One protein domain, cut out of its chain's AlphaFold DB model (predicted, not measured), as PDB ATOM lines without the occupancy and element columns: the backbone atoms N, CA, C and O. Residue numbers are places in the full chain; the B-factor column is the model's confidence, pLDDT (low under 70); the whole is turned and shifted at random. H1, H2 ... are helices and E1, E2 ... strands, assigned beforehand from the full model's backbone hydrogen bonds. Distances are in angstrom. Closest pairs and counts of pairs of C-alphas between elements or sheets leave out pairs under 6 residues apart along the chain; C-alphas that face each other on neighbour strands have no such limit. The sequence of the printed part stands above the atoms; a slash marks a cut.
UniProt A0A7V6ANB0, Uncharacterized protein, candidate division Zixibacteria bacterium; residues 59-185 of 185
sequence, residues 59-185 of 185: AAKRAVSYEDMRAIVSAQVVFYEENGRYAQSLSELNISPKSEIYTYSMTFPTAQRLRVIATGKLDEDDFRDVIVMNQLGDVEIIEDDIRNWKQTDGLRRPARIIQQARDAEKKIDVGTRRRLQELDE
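Overview. This is residues 59 to 185 of the 185 residues of an uncharacterized protein of candidate division Zixibacteria bacterium (UniProt A0A7V6ANB0). A twisted sheet of four strands stands between two long helices, with H1 over E2 and E3 on one face and H2 on the other face, mainly at E3 and E4. The last residues of H2, 177 to 183, stick out, and so do residues 150 to 156 of the loop before it. The printed part has 127 residues with two named helices and four named strands, in the order H1 E1 E2 E3 E4 H2; the sheet's order is E1, E2, E3, E4, all antiparallel, and the class is mixed, helices and strands. The whole is compact, with a radius of gyration of the C-alphas of 15.8 A and spans of 48 by 34 by 25 A.

Along the chain. H1, residues 59 to 83, begins with C-alpha 59 at (188.163, 128.306, 186.767) and is 35.5 A long from first to last C-alpha. E1, residues 102 to 110, is 24.5 A long and begins with C-alpha 102 at (180.832, 119.193, 192.227). E2, residues 113 to 120, measures 22.8 A, E3, residues 127 to 134, 22.1 A, and E4, residues 139 to 145, 18.5 A. H2, residues 158 to 183, is 37.7 A long and ends with C-alpha 183 at (191.556, 108.491, 161.865).

Arrangement. The four strands form a meander, each the antiparallel neighbour of the one before, and each successive pair is a hairpin. E1 and E2 have N 105 and O 117 within hydrogen-bond range at 2.9 A, E2 and E3 have N 118 and O 131 at 2.8 A, and E3 and E4 have N 130 and O 142 at 2.9 A. E1 and E4 are the edge strands. With helices on both faces of the sheet there are three layers. H1 is on the sheet at a height of 8.4 A, over E2 and E3, and runs along the strands, but only just, at 29.7 degrees to E2 on the local plane. Its closest C-alphas to E2 are those of Met 69 and Val 116, 6.4 A apart. H2 is on the sheet too; its closest C-alphas to E4 are those of Ala 168 and Glu 140, 7.0 A apart. H1 and H2 are apart. In H1 and H2 every O i to N i+4 pair is within hydrogen-bond range.

Size, cuts and confidence. The two C-alphas farthest apart, those of Asp 153 and Glu 185, are 50.9 A from each other. The printed part has no cut and ends at residue 185, the chain's last. The links H1 to E1, 18 residues, and E4 to H2, 12 residues, are long. The mean pLDDT of the printed part is 75.9, and residues 123 to 127 and 144 to 185 are under 70.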
ATOM      1  N   ALA A  59     187.231 129.119 187.544       86.81
ATOM      2  CA  ALA A  59     188.163 128.306 186.767       86.81
ATOM      3  C   ALA A  59     189.036 127.393 187.654       86.81
ATOM      4  O   ALA A  59     189.250 126.229 187.320       86.81
ATOM      5  N   ALA A  60     189.479 127.858 188.827       87.50
ATOM      6  CA  ALA A  60     190.221 127.029 189.779       87.50
ATOM      7  C   ALA A  60     189.372 125.852 190.290       87.50
ATOM      8  O   ALA A  60     189.848 124.716 190.348       87.50
ATOM      9  N   LYS A  61     188.091 126.096 190.594       86.31
ATOM     10  CA  LYS A  61     187.136 125.045 190.983       86.31
ATOM     11  C   LYS A  61     186.922 124.034 189.849       86.31
ATOM     12  O   LYS A  61     186.849 122.830 190.111       86.31
ATOM     13  N   ARG A  62     186.869 124.489 188.589       88.00
ATOM     14  CA  ARG A  62     186.787 123.605 187.411       88.00
ATOM     15  C   ARG A  62     188.020 122.724 187.252       88.00
ATOM     16  O   ARG A  62     187.855 121.537 186.981       88.00
ATOM     17  N   ALA A  63     189.220 123.255 187.500       88.62
ATOM     18  CA  ALA A  63     190.466 122.485 187.435       88.62
ATOM     19  C   ALA A  63     190.406 121.226 188.316       88.62
ATOM     20  O   ALA A  63     190.700 120.122 187.857       88.62
ATOM     21  N   VAL A  64     189.929 121.375 189.559       87.81
ATOM     22  CA  VAL A  64     189.726 120.246 190.484       87.81
ATOM     23  C   VAL A  64     188.714 119.251 189.913       87.81
ATOM     24  O   VAL A  64     188.925 118.039 189.966       87.81
ATOM     25  N   SER A  65     187.626 119.747 189.317       90.44
ATOM     26  CA  SER A  65     186.631 118.878 188.692       90.44
ATOM     27  C   SER A  65     187.191 118.097 187.501       90.44
ATOM     28  O   SER A  65     186.837 116.932 187.329       90.44
ATOM     29  N   TYR A  66     188.080 118.682 186.696       90.81
ATOM     30  CA  TYR A  66     188.696 117.981 185.568       90.81
ATOM     31  C   TYR A  66     189.526 116.779 186.006       90.81
ATOM     32  O   TYR A  66     189.501 115.753 185.327       90.81
ATOM     33  N   GLU A  67     190.237 116.872 187.130       91.31
ATOM     34  CA  GLU A  67     190.991 115.739 187.672       91.31
ATOM     35  C   GLU A  67     190.070 114.569 188.032       91.31
ATOM     36  O   GLU A  67     190.317 113.436 187.612       91.31
ATOM     37  N   ASP A  68     188.972 114.848 188.740       93.38
ATOM     38  CA  ASP A  68     187.978 113.835 189.104       93.38
ATOM     39  C   ASP A  68     187.312 113.229 187.856       93.38
ATOM     40  O   ASP A  68     187.165 112.010 187.750       93.38
ATOM     41  N   MET A  69     186.956 114.053 186.863       94.50
ATOM     42  CA  MET A  69     186.352 113.573 185.615       94.50
ATOM     43  C   MET A  69     187.308 112.686 184.813       94.50
ATOM     44  O   MET A  69     186.890 111.635 184.328       94.50
ATOM     45  N   ARG A  70     188.593 113.054 184.717       93.44
ATOM     46  CA  ARG A  70     189.618 112.224 184.063       93.44
ATOM     47  C   ARG A  70     189.769 110.881 184.765       93.44
ATOM     48  O   ARG A  70     189.802 109.859 184.089       93.44
ATOM     49  N   ALA A  71     189.787 110.864 186.099       93.44
ATOM     50  CA  ALA A  71     189.844 109.621 186.862       93.44
ATOM     51  C   ALA A  71     188.636 108.710 186.573       93.44
ATOM     52  O   ALA A  71     188.809 107.508 186.366       93.44
ATOM     53  N   ILE A  72     187.427 109.281 186.489       94.44
ATOM     54  CA  ILE A  72     186.206 108.543 186.127       94.44
ATOM     55  C   ILE A  72     186.307 107.966 184.712       94.44
ATOM     56  O   ILE A  72     186.009 106.789 184.511       94.44
ATOM     57  N   VAL A  73     186.738 108.770 183.732       93.00
ATOM     58  CA  VAL A  73     186.904 108.316 182.341       93.00
ATOM     59  C   VAL A  73     187.935 107.191 182.262       93.00
ATOM     60  O   VAL A  73     187.648 106.150 181.675       93.00
ATOM     61  N   SER A  74     189.099 107.349 182.894       92.50
ATOM     62  CA  SER A  74     190.143 106.322 182.901       92.50
ATOM     63  C   SER A  74     189.663 105.011 183.523       92.50
ATOM     64  O   SER A  74     189.888 103.950 182.948       92.50
ATOM     65  N   ALA A  75     188.953 105.061 184.652       94.31
ATOM     66  CA  ALA A  75     188.413 103.849 185.262       94.31
ATOM     67  C   ALA A  75     187.323 103.189 184.415       94.31
ATOM     68  O   ALA A  75     187.235 101.967 184.398       94.31
ATOM     69  N   GLN A  76     186.518 103.962 183.681       92.94
ATOM     70  CA  GLN A  76     185.544 103.389 182.750       92.94
ATOM     71  C   GLN A  76     186.194 102.647 181.590       92.94
ATOM     72  O   GLN A  76     185.668 101.619 181.172       92.94
ATOM     73  N   VAL A  77     187.315 103.151 181.065       89.56
ATOM     74  CA  VAL A  77     188.061 102.457 180.008       89.56
ATOM     75  C   VAL A  77     188.528 101.094 180.517       89.56
ATOM     76  O   VAL A  77     188.193 100.082 179.908       89.56
ATOM     77  N   VAL A  78     189.183 101.057 181.683       92.81
ATOM     78  CA  VAL A  78     189.637  99.802 182.306       92.81
ATOM     79  C   VAL A  78     188.458  98.864 182.580       92.81
ATOM     80  O   VAL A  78     188.485  97.695 182.203       92.81
ATOM     81  N   PHE A  79     187.374  99.378 183.164       93.69
ATOM     82  CA  PHE A  79     186.188  98.578 183.463       93.69
ATOM     83  C   PHE A  79     185.565  97.968 182.198       93.69
ATOM     84  O   PHE A  79     185.143  96.810 182.214       93.69
ATOM     85  N   TYR A  80     185.511  98.730 181.101       90.12
ATOM     86  CA  TYR A  80     184.999  98.259 179.818       90.12
ATOM     87  C   TYR A  80     185.887  97.168 179.214       90.12
ATOM     88  O   TYR A  80     185.359  96.170 178.726       90.12
ATOM     89  N   GLU A  81     187.211  97.324 179.277       90.00
ATOM     90  CA  GLU A  81     188.164  96.303 178.826       90.00
ATOM     91  C   GLU A  81     188.008  94.991 179.610       90.00
ATOM     92  O   GLU A  81     188.035  93.913 179.019       90.00
ATOM     93  N   GLU A  82     187.775  95.071 180.922       94.00
ATOM     94  CA  GLU A  82     187.632  93.897 181.792       94.00
ATOM     95  C   GLU A  82     186.262  93.208 181.682       94.00
ATOM     96  O   GLU A  82     186.171  91.984 181.790       94.00
ATOM     97  N   ASN A  83     185.182  93.973 181.484       93.81
ATOM     98  CA  ASN A  83     183.806  93.469 181.606       93.81
ATOM     99  C   ASN A  83     183.020  93.458 180.286       93.81
ATOM    100  O   ASN A  83     181.901  92.943 180.247       93.81
ATOM    101  N   GLY A  84     183.545  94.068 179.218       89.06
ATOM    102  CA  GLY A  84     182.859  94.218 177.930       89.06
ATOM    103  C   GLY A  84     181.620  95.125 177.967       89.06
ATOM    104  O   GLY A  84     180.789  95.076 177.061       89.06
ATOM    105  N   ARG A  85     181.456  95.926 179.027       89.62
ATOM    106  CA  ARG A  85     180.356  96.884 179.219       89.62
ATOM    107  C   ARG A  85     180.824  98.068 180.057       89.62
ATOM    108  O   ARG A  85     181.718  97.915 180.878       89.62
ATOM    109  N   TYR A  86     180.158  99.213 179.939       89.75
ATOM    110  CA  TYR A  86     180.388 100.328 180.859       89.75
ATOM    111  C   TYR A  86     179.737 100.088 182.229       89.75
ATOM    112  O   TYR A  86     178.656  99.484 182.333       89.75
ATOM    113  N   ALA A  87     180.371 100.610 183.278       92.50
ATOM    114  CA  ALA A  87     179.780 100.675 184.611       92.50
ATOM    115  C   ALA A  87     178.582 101.634 184.604       92.50
ATOM    116  O   ALA A  87     178.662 102.710 184.011       92.50
ATOM    117  N   GLN A  88     177.479 101.278 185.265       89.38
ATOM    118  CA  GLN A  88     176.263 102.105 185.277       89.38
ATOM    119  C   GLN A  88     176.272 103.148 186.402       89.38
ATOM    120  O   GLN A  88     175.408 104.021 186.461       89.38
ATOM    121  N   SER A  89     177.248 103.068 187.304       90.69
ATOM    122  CA  SER A  89     177.352 103.915 188.488       90.69
ATOM    123  C   SER A  89     178.810 104.133 188.892       90.69
ATOM    124  O   SER A  89     179.676 103.314 188.589       90.69
ATOM    125  N   LEU A  90     179.093 105.227 189.609       90.88
ATOM    126  CA  LEU A  90     180.436 105.482 190.156       90.88
ATOM    127  C   LEU A  90     180.837 104.440 191.211       90.88
ATOM    128  O   LEU A  90     182.013 104.122 191.350       90.88
ATOM    129  N   SER A  91     179.854 103.856 191.905       91.75
ATOM    130  CA  SER A  91     180.071 102.764 192.855       91.75
ATOM    131  C   SER A  91     180.607 101.496 192.195       91.75
ATOM    132  O   SER A  91     181.450 100.831 192.784       91.75
ATOM    133  N   GLU A  92     180.174 101.173 190.971       93.94
ATOM    134  CA  GLU A  92     180.729 100.037 190.216       93.94
ATOM    135  C   GLU A  92     182.199 100.253 189.831       93.94
ATOM    136  O   GLU A  92     182.941  99.285 189.704       93.94
ATOM    137  N   LEU A  93     182.629 101.511 189.690       93.19
ATOM    138  CA  LEU A  93     184.023 101.876 189.418       93.19
ATOM    139  C   LEU A  93     184.879 101.964 190.687       93.19
ATOM    140  O   LEU A  93     186.082 102.189 190.587       93.19
ATOM    141  N   ASN A  94     184.272 101.840 191.873       92.00
ATOM    142  CA  ASN A  94     184.928 102.081 193.159       92.00
ATOM    143  C   ASN A  94     185.636 103.456 193.226       92.00
ATOM    144  O   ASN A  94     186.708 103.596 193.815       92.00
ATOM    145  N   ILE A  95     185.037 104.477 192.603       89.88
ATOM    146  CA  ILE A  95     185.539 105.856 192.622       89.88
ATOM    147  C   ILE A  95     184.711 106.693 193.588       89.88
ATOM    148  O   ILE A  95     183.484 106.744 193.500       89.88
ATOM    149  N   SER A  96     185.411 107.431 194.448       90.19
ATOM    150  CA  SER A  96     184.859 108.551 195.204       90.19
ATOM    151  C   SER A  96     185.555 109.832 194.740       90.19
ATOM    152  O   SER A  96     186.734 110.002 195.060       90.19
ATOM    153  N   PRO A  97     184.873 110.713 193.981       88.62
ATOM    154  CA  PRO A  97     185.423 112.011 193.596       88.62
ATOM    155  C   PRO A  97     185.889 112.795 194.824       88.62
ATOM    156  O   PRO A  97     185.274 112.702 195.892       88.62
ATOM    157  N   LYS A  98     186.989 113.537 194.687       85.25
ATOM    158  CA  LYS A  98     187.580 114.301 195.796       85.25
ATOM    159  C   LYS A  98     186.880 115.635 196.000       85.25
ATOM    160  O   LYS A  98     186.857 116.149 197.115       85.25
ATOM    161  N   SER A  99     186.353 116.211 194.925       82.38
ATOM    162  CA  SER A  99     185.706 117.509 194.955       82.38
ATOM    163  C   SER A  99     184.395 117.448 195.728       82.38
ATOM    164  O   SER A  99     183.424 116.809 195.319       82.38
ATOM    165  N   GLU A 100     184.327 118.193 196.829       85.19
ATOM    166  CA  GLU A 100     183.060 118.461 197.510       85.19
ATOM    167  C   GLU A 100     182.231 119.531 196.785       85.19
ATOM    168  O   GLU A 100     181.057 119.704 197.109       85.19
ATOM    169  N   ILE A 101     182.811 120.212 195.793       85.06
ATOM    170  CA  ILE A 101     182.225 121.359 195.084       85.06
ATOM    171  C   ILE A 101     181.326 120.895 193.934       85.06
ATOM    172  O   ILE A 101     180.351 121.561 193.604       85.06
ATOM    173  N   TYR A 102     181.595 119.725 193.354       88.31
ATOM    174  CA  TYR A 102     180.832 119.193 192.227       88.31
ATOM    175  C   TYR A 102     180.093 117.905 192.593       88.31
ATOM    176  O   TYR A 102     180.497 117.131 193.461       88.31
ATOM    177  N   THR A 103     178.973 117.671 191.918       90.00
ATOM    178  CA  THR A 103     178.316 116.360 191.863       90.00
ATOM    179  C   THR A 103     178.531 115.742 190.494       90.00
ATOM    180  O   THR A 103     178.382 116.433 189.486       90.00
ATOM    181  N   TYR A 104     178.817 114.444 190.462       91.44
ATOM    182  CA  TYR A 104     179.196 113.732 189.247       91.44
ATOM    183  C   TYR A 104     178.125 112.727 188.846       91.44
ATOM    184  O   TYR A 104     177.557 112.026 189.684       91.44
ATOM    185  N   SER A 105     177.877 112.631 187.546       90.62
ATOM    186  CA  SER A 105     177.014 111.612 186.957       90.62
ATOM    187  C   SER A 105     177.613 111.103 185.652       90.62
ATOM    188  O   SER A 105     178.428 111.778 185.024       90.62
ATOM    189  N   MET A 106     177.221 109.895 185.256       91.31
ATOM    190  CA  MET A 106     177.604 109.310 183.976       91.31
ATOM    191  C   MET A 106     176.357 109.111 183.131       91.31
ATOM    192  O   MET A 106     175.320 108.682 183.636       91.31
ATOM    193  N   THR A 107     176.460 109.419 181.845       86.69
ATOM    194  CA  THR A 107     175.394 109.159 180.878       86.69
ATOM    195  C   THR A 107     175.953 108.421 179.672       86.69
ATOM    196  O   THR A 107     177.121 108.581 179.310       86.69
ATOM    197  N   PHE A 108     175.096 107.609 179.052       84.88
ATOM    198  CA  PHE A 108     175.444 106.767 177.911       84.88
ATOM    199  C   PHE A 108     174.481 107.050 176.754       84.88
ATOM    200  O   PHE A 108     173.517 106.305 176.567       84.88
ATOM    201  N   PRO A 109     174.678 108.143 175.990       74.69
ATOM    202  CA  PRO A 109     173.793 108.487 174.874       74.69
ATOM    203  C   PRO A 109     173.690 107.363 173.837       74.69
ATOM    204  O   PRO A 109     172.660 107.201 173.187       74.69
ATOM    205  N   THR A 110     174.760 106.578 173.691       76.50
ATOM    206  CA  THR A 110     174.773 105.315 172.951       76.50
ATOM    207  C   THR A 110     175.585 104.278 173.724       76.50
ATOM    208  O   THR A 110     176.358 104.624 174.617       76.50
ATOM    209  N   ALA A 111     175.469 103.000 173.346       72.81
ATOM    210  CA  ALA A 111     176.191 101.897 173.990       72.81
ATOM    211  C   ALA A 111     177.731 102.027 173.956       72.81
ATOM    212  O   ALA A 111     178.408 101.328 174.695       72.81
ATOM    213  N   GLN A 112     178.275 102.910 173.111       70.00
ATOM    214  CA  GLN A 112     179.716 103.117 172.908       70.00
ATOM    215  C   GLN A 112     180.183 104.532 173.290       70.00
ATOM    216  O   GLN A 112     181.303 104.925 172.973       70.00
ATOM    217  N   ARG A 113     179.314 105.354 173.890       80.19
ATOM    218  CA  ARG A 113     179.629 106.754 174.196       80.19
ATOM    219  C   ARG A 113     179.377 107.020 175.663       80.19
ATOM    220  O   ARG A 113     178.229 107.104 176.078       80.19
ATOM    221  N   LEU A 114     180.457 107.167 176.419       85.75
ATOM    222  CA  LEU A 114     180.433 107.634 177.798       85.75
ATOM    223  C   LEU A 114     180.487 109.161 177.820       85.75
ATOM    224  O   LEU A 114     181.290 109.782 177.122       85.75
ATOM    225  N   ARG A 115     179.682 109.758 178.693       87.38
ATOM    226  CA  ARG A 115     179.854 111.142 179.125       87.38
ATOM    227  C   ARG A 115     179.878 111.213 180.634       87.38
ATOM    228  O   ARG A 115     179.006 110.649 181.294       87.38
ATOM    229  N   VAL A 116     180.846 111.944 181.160       91.69
ATOM    230  CA  VAL A 116     180.909 112.323 182.567       91.69
ATOM    231  C   VAL A 116     180.412 113.756 182.670       91.69
ATOM    232  O   VAL A 116     180.871 114.626 181.934       91.69
ATOM    233  N   ILE A 117     179.451 113.996 183.553       90.06
ATOM    234  CA  ILE A 117     178.867 115.315 183.786       90.06
ATOM    235  C   ILE A 117     179.186 115.712 185.220       90.06
ATOM    236  O   ILE A 117     178.794 115.004 186.151       90.06
ATOM    237  N   ALA A 118     179.861 116.844 185.394       91.00
ATOM    238  CA  ALA A 118     180.075 117.472 186.685       91.00
ATOM    239  C   ALA A 118     179.176 118.706 186.791       91.00
ATOM    240  O   ALA A 118     179.189 119.577 185.928       91.00
ATOM    241  N   THR A 119     178.360 118.768 187.839       87.50
ATOM    242  CA  THR A 119     177.483 119.911 188.131       87.50
ATOM    243  C   THR A 119     177.963 120.599 189.397       87.50
ATOM    244  O   THR A 119     178.031 119.951 190.444       87.50
ATOM    245  N   GLY A 120     178.273 121.891 189.305       84.50
ATOM    246  CA  GLY A 120     178.654 122.708 190.451       84.50
ATOM    247  C   GLY A 120     177.527 122.758 191.483       84.50
ATOM    248  O   GLY A 120     176.351 122.973 191.150       84.50
ATOM    249  N   LYS A 121     177.872 122.516 192.748       81.38
ATOM    250  CA  LYS A 121     176.992 122.808 193.878       81.38
ATOM    251  C   LYS A 121     176.942 124.320 194.055       81.38
ATOM    252  O   LYS A 121     177.931 125.006 193.844       81.38
ATOM    253  N   LEU A 122     175.773 124.821 194.440       70.62
ATOM    254  CA  LEU A 122     175.607 126.235 194.758       70.62
ATOM    255  C   LEU A 122     176.461 126.561 195.988       70.62
ATOM    256  O   LEU A 122     176.235 125.973 197.048       70.62
ATOM    257  N   ASP A 123     177.422 127.466 195.835       67.12
ATOM    258  CA  ASP A 123     178.229 128.018 196.920       67.12
ATOM    259  C   ASP A 123     178.171 129.554 196.925       67.12
ATOM    260  O   ASP A 123     177.475 130.160 196.110       67.12
ATOM    261  N   GLU A 124     178.841 130.184 197.893       56.00
ATOM    262  CA  GLU A 124     178.829 131.643 198.075       56.00
ATOM    263  C   GLU A 124     179.403 132.419 196.870       56.00
ATOM    264  O   GLU A 124     179.170 133.623 196.774       56.00
ATOM    265  N   ASP A 125     180.099 131.750 195.939       59.31
ATOM    266  CA  ASP A 125     180.666 132.347 194.726       59.31
ATOM    267  C   ASP A 125     179.837 132.021 193.456       59.31
ATOM    268  O   ASP A 125     180.382 132.005 192.359       59.31
ATOM    269  N   ASP A 126     178.528 131.767 193.599       54.00
ATOM    270  CA  ASP A 126     177.421 131.969 192.635       54.00
ATOM    271  C   ASP A 126     177.566 131.500 191.154       54.00
ATOM    272  O   ASP A 126     176.756 131.879 190.304       54.00
ATOM    273  N   PHE A 127     178.507 130.621 190.802       61.38
ATOM    274  CA  PHE A 127     178.551 129.999 189.468       61.38
ATOM    275  C   PHE A 127     177.994 128.581 189.509       61.38
ATOM    276  O   PHE A 127     178.500 127.714 190.223       61.38
ATOM    277  N   ARG A 128     176.953 128.311 188.709       70.00
ATOM    278  CA  ARG A 128     176.500 126.941 188.473       70.00
ATOM    279  C   ARG A 128     177.051 126.446 187.149       70.00
ATOM    280  O   ARG A 128     176.359 126.429 186.134       70.00
ATOM    281  N   ASP A 129     178.297 126.003 187.192       79.94
ATOM    282  CA  ASP A 129     178.942 125.411 186.028       79.94
ATOM    283  C   ASP A 129     178.462 123.971 185.824       79.94
ATOM    284  O   ASP A 129     178.387 123.167 186.763       79.94
ATOM    285  N   VAL A 130     178.151 123.631 184.577       85.56
ATOM    286  CA  VAL A 130     177.989 122.246 184.137       85.56
ATOM    287  C   VAL A 130     179.121 121.927 183.178       85.56
ATOM    288  O   VAL A 130     179.226 122.510 182.103       85.56
ATOM    289  N   ILE A 131     179.962 120.980 183.571       89.94
ATOM    290  CA  ILE A 131     181.091 120.508 182.779       89.94
ATOM    291  C   ILE A 131     180.724 119.143 182.214       89.94
ATOM    292  O   ILE A 131     180.347 118.234 182.959       89.94
ATOM    293  N   VAL A 132     180.864 118.977 180.905       89.81
ATOM    294  CA  VAL A 132     180.655 117.701 180.220       89.81
ATOM    295  C   VAL A 132     181.981 117.244 179.631       89.81
ATOM    296  O   VAL A 132     182.593 117.975 178.862       89.81
ATOM    297  N   MET A 133     182.412 116.031 179.973       90.81
ATOM    298  CA  MET A 133     183.607 115.396 179.418       90.81
ATOM    299  C   MET A 133     183.215 114.113 178.688       90.81
ATOM    300  O   MET A 133     182.470 113.291 179.229       90.81
ATOM    301  N   ASN A 134     183.699 113.932 177.460       88.25
ATOM    302  CA  ASN A 134     183.521 112.674 176.730       88.25
ATOM    303  C   ASN A 134     184.624 111.656 177.077       88.25
ATOM    304  O   ASN A 134     185.580 111.952 177.790       88.25
ATOM    305  N   GLN A 135     184.520 110.446 176.527       84.88
ATOM    306  CA  GLN A 135     185.513 109.387 176.728       84.88
ATOM    307  C   GLN A 135     186.915 109.698 176.170       84.88
ATOM    308  O   GLN A 135     187.869 109.016 176.524       84.88
ATOM    309  N   LEU A 136     187.044 110.697 175.290       85.75
ATOM    310  CA  LEU A 136     188.321 111.144 174.722       85.75
ATOM    311  C   LEU A 136     188.964 112.272 175.543       85.75
ATOM    312  O   LEU A 136     190.066 112.708 175.221       85.75
ATOM    313  N   GLY A 137     188.286 112.756 176.587       83.88
ATOM    314  CA  GLY A 137     188.736 113.887 177.390       83.88
ATOM    315  C   GLY A 137     188.416 115.256 176.788       83.88
ATOM    316  O   GLY A 137     188.879 116.255 177.334       83.88
ATOM    317  N   ASP A 138     187.623 115.335 175.710       86.50
ATOM    318  CA  ASP A 138     187.101 116.620 175.242       86.50
ATOM    319  C   ASP A 138     186.115 117.167 176.273       86.50
ATOM    320  O   ASP A 138     185.232 116.438 176.743       86.50
ATOM    321  N   VAL A 139     186.254 118.453 176.584       87.38
ATOM    322  CA  VAL A 139     185.468 119.156 177.596       87.38
ATOM    323  C   VAL A 139     184.598 120.221 176.937       87.38
ATOM    324  O   VAL A 139     185.064 120.978 176.089       87.38
ATOM    325  N   GLU A 140     183.344 120.307 177.366       86.50
ATOM    326  CA  GLU A 140     182.475 121.457 177.130       86.50
ATOM    327  C   GLU A 140     182.018 122.031 178.469       86.50
ATOM    328  O   GLU A 140     181.573 121.300 179.359       86.50
ATOM    329  N   ILE A 141     182.148 123.350 178.602       83.50
ATOM    330  CA  ILE A 141     181.762 124.099 179.794       83.50
ATOM    331  C   ILE A 141     180.482 124.858 179.466       83.50
ATOM    332  O   ILE A 141     180.416 125.614 178.496       83.50
ATOM    333  N   ILE A 142     179.461 124.652 180.284       81.81
ATOM    334  CA  ILE A 142     178.208 125.392 180.237       81.81
ATOM    335  C   ILE A 142     178.153 126.210 181.522       81.81
ATOM    336  O   ILE A 142     177.763 125.707 182.575       81.81
ATOM    337  N   GLU A 143     178.585 127.462 181.429       72.06
ATOM    338  CA  GLU A 143     178.496 128.417 182.532       72.06
ATOM    339  C   GLU A 143     177.045 128.930 182.623       72.06
ATOM    340  O   GLU A 143     176.533 129.549 181.683       72.06
ATOM    341  N   ASP A 144     176.355 128.664 183.739       64.75
ATOM    342  CA  ASP A 144     175.107 129.353 184.095       64.75
ATOM    343  C   ASP A 144     175.398 130.302 185.260       64.75
ATOM    344  O   ASP A 144     175.398 129.927 186.435       64.75
ATOM    345  N   ASP A 145     175.702 131.550 184.907       57.34
ATOM    346  CA  ASP A 145     175.942 132.619 185.868       57.34
ATOM    347  C   ASP A 145     174.633 132.949 186.605       57.34
ATOM    348  O   ASP A 145     173.654 133.420 186.010       57.34
ATOM    349  N   ILE A 146     174.596 132.726 187.922       51.41
ATOM    350  CA  ILE A 146     173.425 133.015 188.762       51.41
ATOM    351  C   ILE A 146     173.120 134.518 188.776       51.41
ATOM    352  O   ILE A 146     171.989 134.929 189.044       51.41
ATOM    353  N   ARG A 147     174.043 135.393 188.364       48.16
ATOM    354  CA  ARG A 147     173.726 136.819 188.164       48.16
ATOM    355  C   ARG A 147     172.650 137.034 187.094       48.16
ATOM    356  O   ARG A 147     171.880 137.989 187.198       48.16
ATOM    357  N   ASN A 148     172.484 136.096 186.154       46.69
ATOM    358  CA  ASN A 148     171.354 136.066 185.220       46.69
ATOM    359  C   ASN A 148     170.033 135.547 185.842       46.69
ATOM    360  O   ASN A 148     168.970 135.755 185.243       46.69
ATOM    361  N   TRP A 149     170.041 134.908 187.027       43.94
ATOM    362  CA  TRP A 149     168.817 134.549 187.777       43.94
ATOM    363  C   TRP A 149     168.063 135.778 188.271       43.94
ATOM    364  O   TRP A 149     166.838 135.802 188.181       43.94
ATOM    365  N   LYS A 150     168.759 136.811 188.768       45.75
ATOM    366  CA  LYS A 150     168.096 138.012 189.316       45.75
ATOM    367  C   LYS A 150     167.371 138.844 188.251       45.75
ATOM    368  O   LYS A 150     166.565 139.698 188.608       45.75
ATOM    369  N   GLN A 151     167.628 138.593 186.965       44.00
ATOM    370  CA  GLN A 151     167.061 139.354 185.848       44.00
ATOM    371  C   GLN A 151     165.980 138.617 185.043       44.00
ATOM    372  O   GLN A 151     165.312 139.249 184.230       44.00
ATOM    373  N   THR A 152     165.786 137.305 185.232       42.88
ATOM    374  CA  THR A 152     164.738 136.569 184.504       42.88
ATOM    375  C   THR A 152     163.815 135.812 185.445       42.88
ATOM    376  O   THR A 152     164.222 134.837 186.065       42.88
ATOM    377  N   ASP A 153     162.559 136.265 185.503       46.38
ATOM    378  CA  ASP A 153     161.443 135.749 186.303       46.38
ATOM    379  C   ASP A 153     161.393 134.210 186.412       46.38
ATOM    380  O   ASP A 153     160.806 133.512 185.580       46.38
ATOM    381  N   GLY A 154     162.038 133.695 187.461       46.88
ATOM    382  CA  GLY A 154     161.675 132.597 188.365       46.88
ATOM    383  C   GLY A 154     161.189 131.220 187.884       46.88
ATOM    384  O   GLY A 154     161.260 130.293 188.681       46.88
ATOM    385  N   LEU A 155     160.671 131.008 186.669       43.22
ATOM    386  CA  LEU A 155     159.757 129.866 186.445       43.22
ATOM    387  C   LEU A 155     159.947 129.036 185.164       43.22
ATOM    388  O   LEU A 155     159.183 128.099 184.952       43.22
ATOM    389  N   ARG A 156     160.945 129.297 184.303       46.16
ATOM    390  CA  ARG A 156     161.060 128.579 183.003       46.16
ATOM    391  C   ARG A 156     162.357 127.806 182.714       46.16
ATOM    392  O   ARG A 156     162.470 127.237 181.632       46.16
ATOM    393  N   ARG A 157     163.347 127.750 183.614       52.31
ATOM    394  CA  ARG A 157     164.731 127.395 183.213       52.31
ATOM    395  C   ARG A 157     165.329 126.007 183.507       52.31
ATOM    396  O   ARG A 157     166.329 125.745 182.841       52.31
ATOM    397  N   PRO A 158     164.775 125.067 184.305       48.81
ATOM    398  CA  PRO A 158     165.310 123.697 184.305       48.81
ATOM    399  C   PRO A 158     165.350 123.127 182.878       48.81
ATOM    400  O   PRO A 158     166.339 122.539 182.459       48.81
ATOM    401  N   ALA A 159     164.324 123.438 182.078       49.34
ATOM    402  CA  ALA A 159     164.248 123.071 180.671       49.34
ATOM    403  C   ALA A 159     165.334 123.721 179.793       49.34
ATOM    404  O   ALA A 159     165.782 123.084 178.850       49.34
ATOM    405  N   ARG A 160     165.783 124.954 180.083       54.69
ATOM    406  CA  ARG A 160     166.793 125.655 179.268       54.69
ATOM    407  C   ARG A 160     168.203 125.130 179.526       54.69
ATOM    408  O   ARG A 160     168.924 124.932 178.562       54.69
ATOM    409  N   ILE A 161     168.556 124.853 180.782       52.38
ATOM    410  CA  ILE A 161     169.849 124.242 181.138       52.38
ATOM    411  C   ILE A 161     169.910 122.817 180.594       52.38
ATOM    412  O   ILE A 161     170.887 122.444 179.958       52.38
ATOM    413  N   ILE A 162     168.832 122.040 180.755       54.25
ATOM    414  CA  ILE A 162     168.729 120.704 180.155       54.25
ATOM    415  C   ILE A 162     168.826 120.793 178.626       54.25
ATOM    416  O   ILE A 162     169.459 119.944 178.009       54.25
ATOM    417  N   GLN A 163     168.231 121.810 177.999       56.78
ATOM    418  CA  GLN A 163     168.327 121.995 176.552       56.78
ATOM    419  C   GLN A 163     169.733 122.417 176.111       56.78
ATOM    420  O   GLN A 163     170.228 121.877 175.135       56.78
ATOM    421  N   GLN A 164     170.405 123.313 176.836       62.06
ATOM    422  CA  GLN A 164     171.789 123.704 176.552       62.06
ATOM    423  C   GLN A 164     172.751 122.540 176.764       62.06
ATOM    424  O   GLN A 164     173.618 122.335 175.926       62.06
ATOM    425  N   ALA A 165     172.541 121.734 177.808       56.78
ATOM    426  CA  ALA A 165     173.237 120.470 177.990       56.78
ATOM    427  C   ALA A 165     172.985 119.542 176.796       56.78
ATOM    428  O   ALA A 165     173.940 119.073 176.204       56.78
ATOM    429  N   ARG A 166     171.738 119.371 176.339       60.72
ATOM    430  CA  ARG A 166     171.415 118.585 175.127       60.72
ATOM    431  C   ARG A 166     172.012 119.147 173.830       60.72
ATOM    432  O   ARG A 166     172.327 118.393 172.909       60.72
ATOM    433  N   ASP A 167     172.153 120.459 173.721       67.38
ATOM    434  CA  ASP A 167     172.720 121.105 172.539       67.38
ATOM    435  C   ASP A 167     174.257 120.990 172.542       67.38
ATOM    436  O   ASP A 167     174.851 120.696 171.501       67.38
ATOM    437  N   ALA A 168     174.883 121.135 173.711       60.31
ATOM    438  CA  ALA A 168     176.289 120.827 173.986       60.31
ATOM    439  C   ALA A 168     176.604 119.351 173.681       60.31
ATOM    440  O   ALA A 168     177.448 119.005 172.849       60.31
ATOM    441  N   GLU A 169     175.768 118.459 174.209       59.09
ATOM    442  CA  GLU A 169     175.749 117.036 173.895       59.09
ATOM    443  C   GLU A 169     175.745 116.776 172.378       59.09
ATOM    444  O   GLU A 169     176.405 115.845 171.917       59.09
ATOM    445  N   LYS A 170     175.034 117.574 171.576       63.72
ATOM    446  CA  LYS A 170     175.020 117.427 170.115       63.72
ATOM    447  C   LYS A 170     176.315 117.923 169.461       63.72
ATOM    448  O   LYS A 170     176.754 117.325 168.481       63.72
ATOM    449  N   LYS A 171     176.938 118.985 169.982       62.16
ATOM    450  CA  LYS A 171     178.193 119.547 169.449       62.16
ATOM    451  C   LYS A 171     179.384 118.621 169.668       62.16
ATOM    452  O   LYS A 171     180.093 118.336 168.701       62.16
ATOM    453  N   ILE A 172     179.553 118.099 170.886       58.72
ATOM    454  CA  ILE A 172     180.597 117.106 171.189       58.72
ATOM    455  C   ILE A 172     180.449 115.896 170.261       58.72
ATOM    456  O   ILE A 172     181.424 115.426 169.682       58.72
ATOM    457  N   ASP A 173     179.216 115.422 170.055       61.69
ATOM    458  CA  ASP A 173     178.942 114.249 169.220       61.69
ATOM    459  C   ASP A 173     179.412 114.412 167.766       61.69
ATOM    460  O   ASP A 173     179.976 113.487 167.176       61.69
ATOM    461  N   VAL A 174     179.192 115.602 167.199       61.84
ATOM    462  CA  VAL A 174     179.614 115.951 165.836       61.84
ATOM    463  C   VAL A 174     181.135 116.061 165.750       61.84
ATOM    464  O   VAL A 174     181.727 115.506 164.823       61.84
ATOM    465  N   GLY A 175     181.775 116.717 166.725       57.59
ATOM    466  CA  GLY A 175     183.234 116.845 166.780       57.59
ATOM    467  C   GLY A 175     183.939 115.493 166.884       57.59
ATOM    468  O   GLY A 175     184.859 115.212 166.116       57.59
ATOM    469  N   THR A 176     183.453 114.610 167.762       60.19
ATOM    470  CA  THR A 176     183.998 113.258 167.927       60.19
ATOM    471  C   THR A 176     183.822 112.407 166.665       60.19
ATOM    472  O   THR A 176     184.755 111.709 166.280       60.19
ATOM    473  N   ARG A 177     182.667 112.465 165.977       60.22
ATOM    474  CA  ARG A 177     182.474 111.725 164.709       60.22
ATOM    475  C   ARG A 177     183.458 112.155 163.630       60.22
ATOM    476  O   ARG A 177     183.976 111.295 162.930       60.22
ATOM    477  N   ARG A 178     183.704 113.460 163.513       63.03
ATOM    478  CA  ARG A 178     184.620 114.003 162.511       63.03
ATOM    479  C   ARG A 178     186.052 113.513 162.732       63.03
ATOM    480  O   ARG A 178     186.653 113.014 161.794       63.03
ATOM    481  N   ARG A 179     186.552 113.551 163.974       60.34
ATOM    482  CA  ARG A 179     187.897 113.037 164.290       60.34
ATOM    483  C   ARG A 179     188.026 111.528 164.094       60.34
ATOM    484  O   ARG A 179     189.077 111.073 163.679       60.34
ATOM    485  N   LEU A 180     186.981 110.756 164.399       59.66
ATOM    486  CA  LEU A 180     187.005 109.308 164.161       59.66
ATOM    487  C   LEU A 180     187.054 108.984 162.661       59.66
ATOM    488  O   LEU A 180     187.799 108.098 162.277       59.66
ATOM    489  N   GLN A 181     186.336 109.735 161.815       64.75
ATOM    490  CA  GLN A 181     186.453 109.597 160.356       64.75
ATOM    491  C   GLN A 181     187.847 109.975 159.840       64.75
ATOM    492  O   GLN A 181     188.367 109.292 158.973       64.75
ATOM    493  N   GLU A 182     188.463 111.021 160.398       65.31
ATOM    494  CA  GLU A 182     189.826 111.451 160.042       65.31
ATOM    495  C   GLU A 182     190.922 110.463 160.493       65.31
ATOM    496  O   GLU A 182     192.048 110.559 160.020       65.31
ATOM    497  N   LEU A 183     190.626 109.537 161.414       57.97
ATOM    498  CA  LEU A 183     191.556 108.491 161.865       57.97
ATOM    499  C   LEU A 183     191.427 107.179 161.072       57.97
ATOM    500  O   LEU A 183     192.319 106.337 161.164       57.97
ATOM    501  N   ASP A 184     190.329 107.006 160.331       56.97
ATOM    502  CA  ASP A 184     190.059 105.834 159.487       56.97
ATOM    503  C   ASP A 184     190.512 106.039 158.017       56.97
ATOM    504  O   ASP A 184     190.471 105.087 157.231       56.97
ATOM    505  N   GLU A 185     190.938 107.257 157.644       53.16
ATOM    506  CA  GLU A 185     191.544 107.627 156.344       53.16
ATOM    507  C   GLU A 185     193.082 107.632 156.395       53.16
ATOM    508  O   GLU A 185     193.697 107.165 155.405       53.16
TER     509      GLU A 185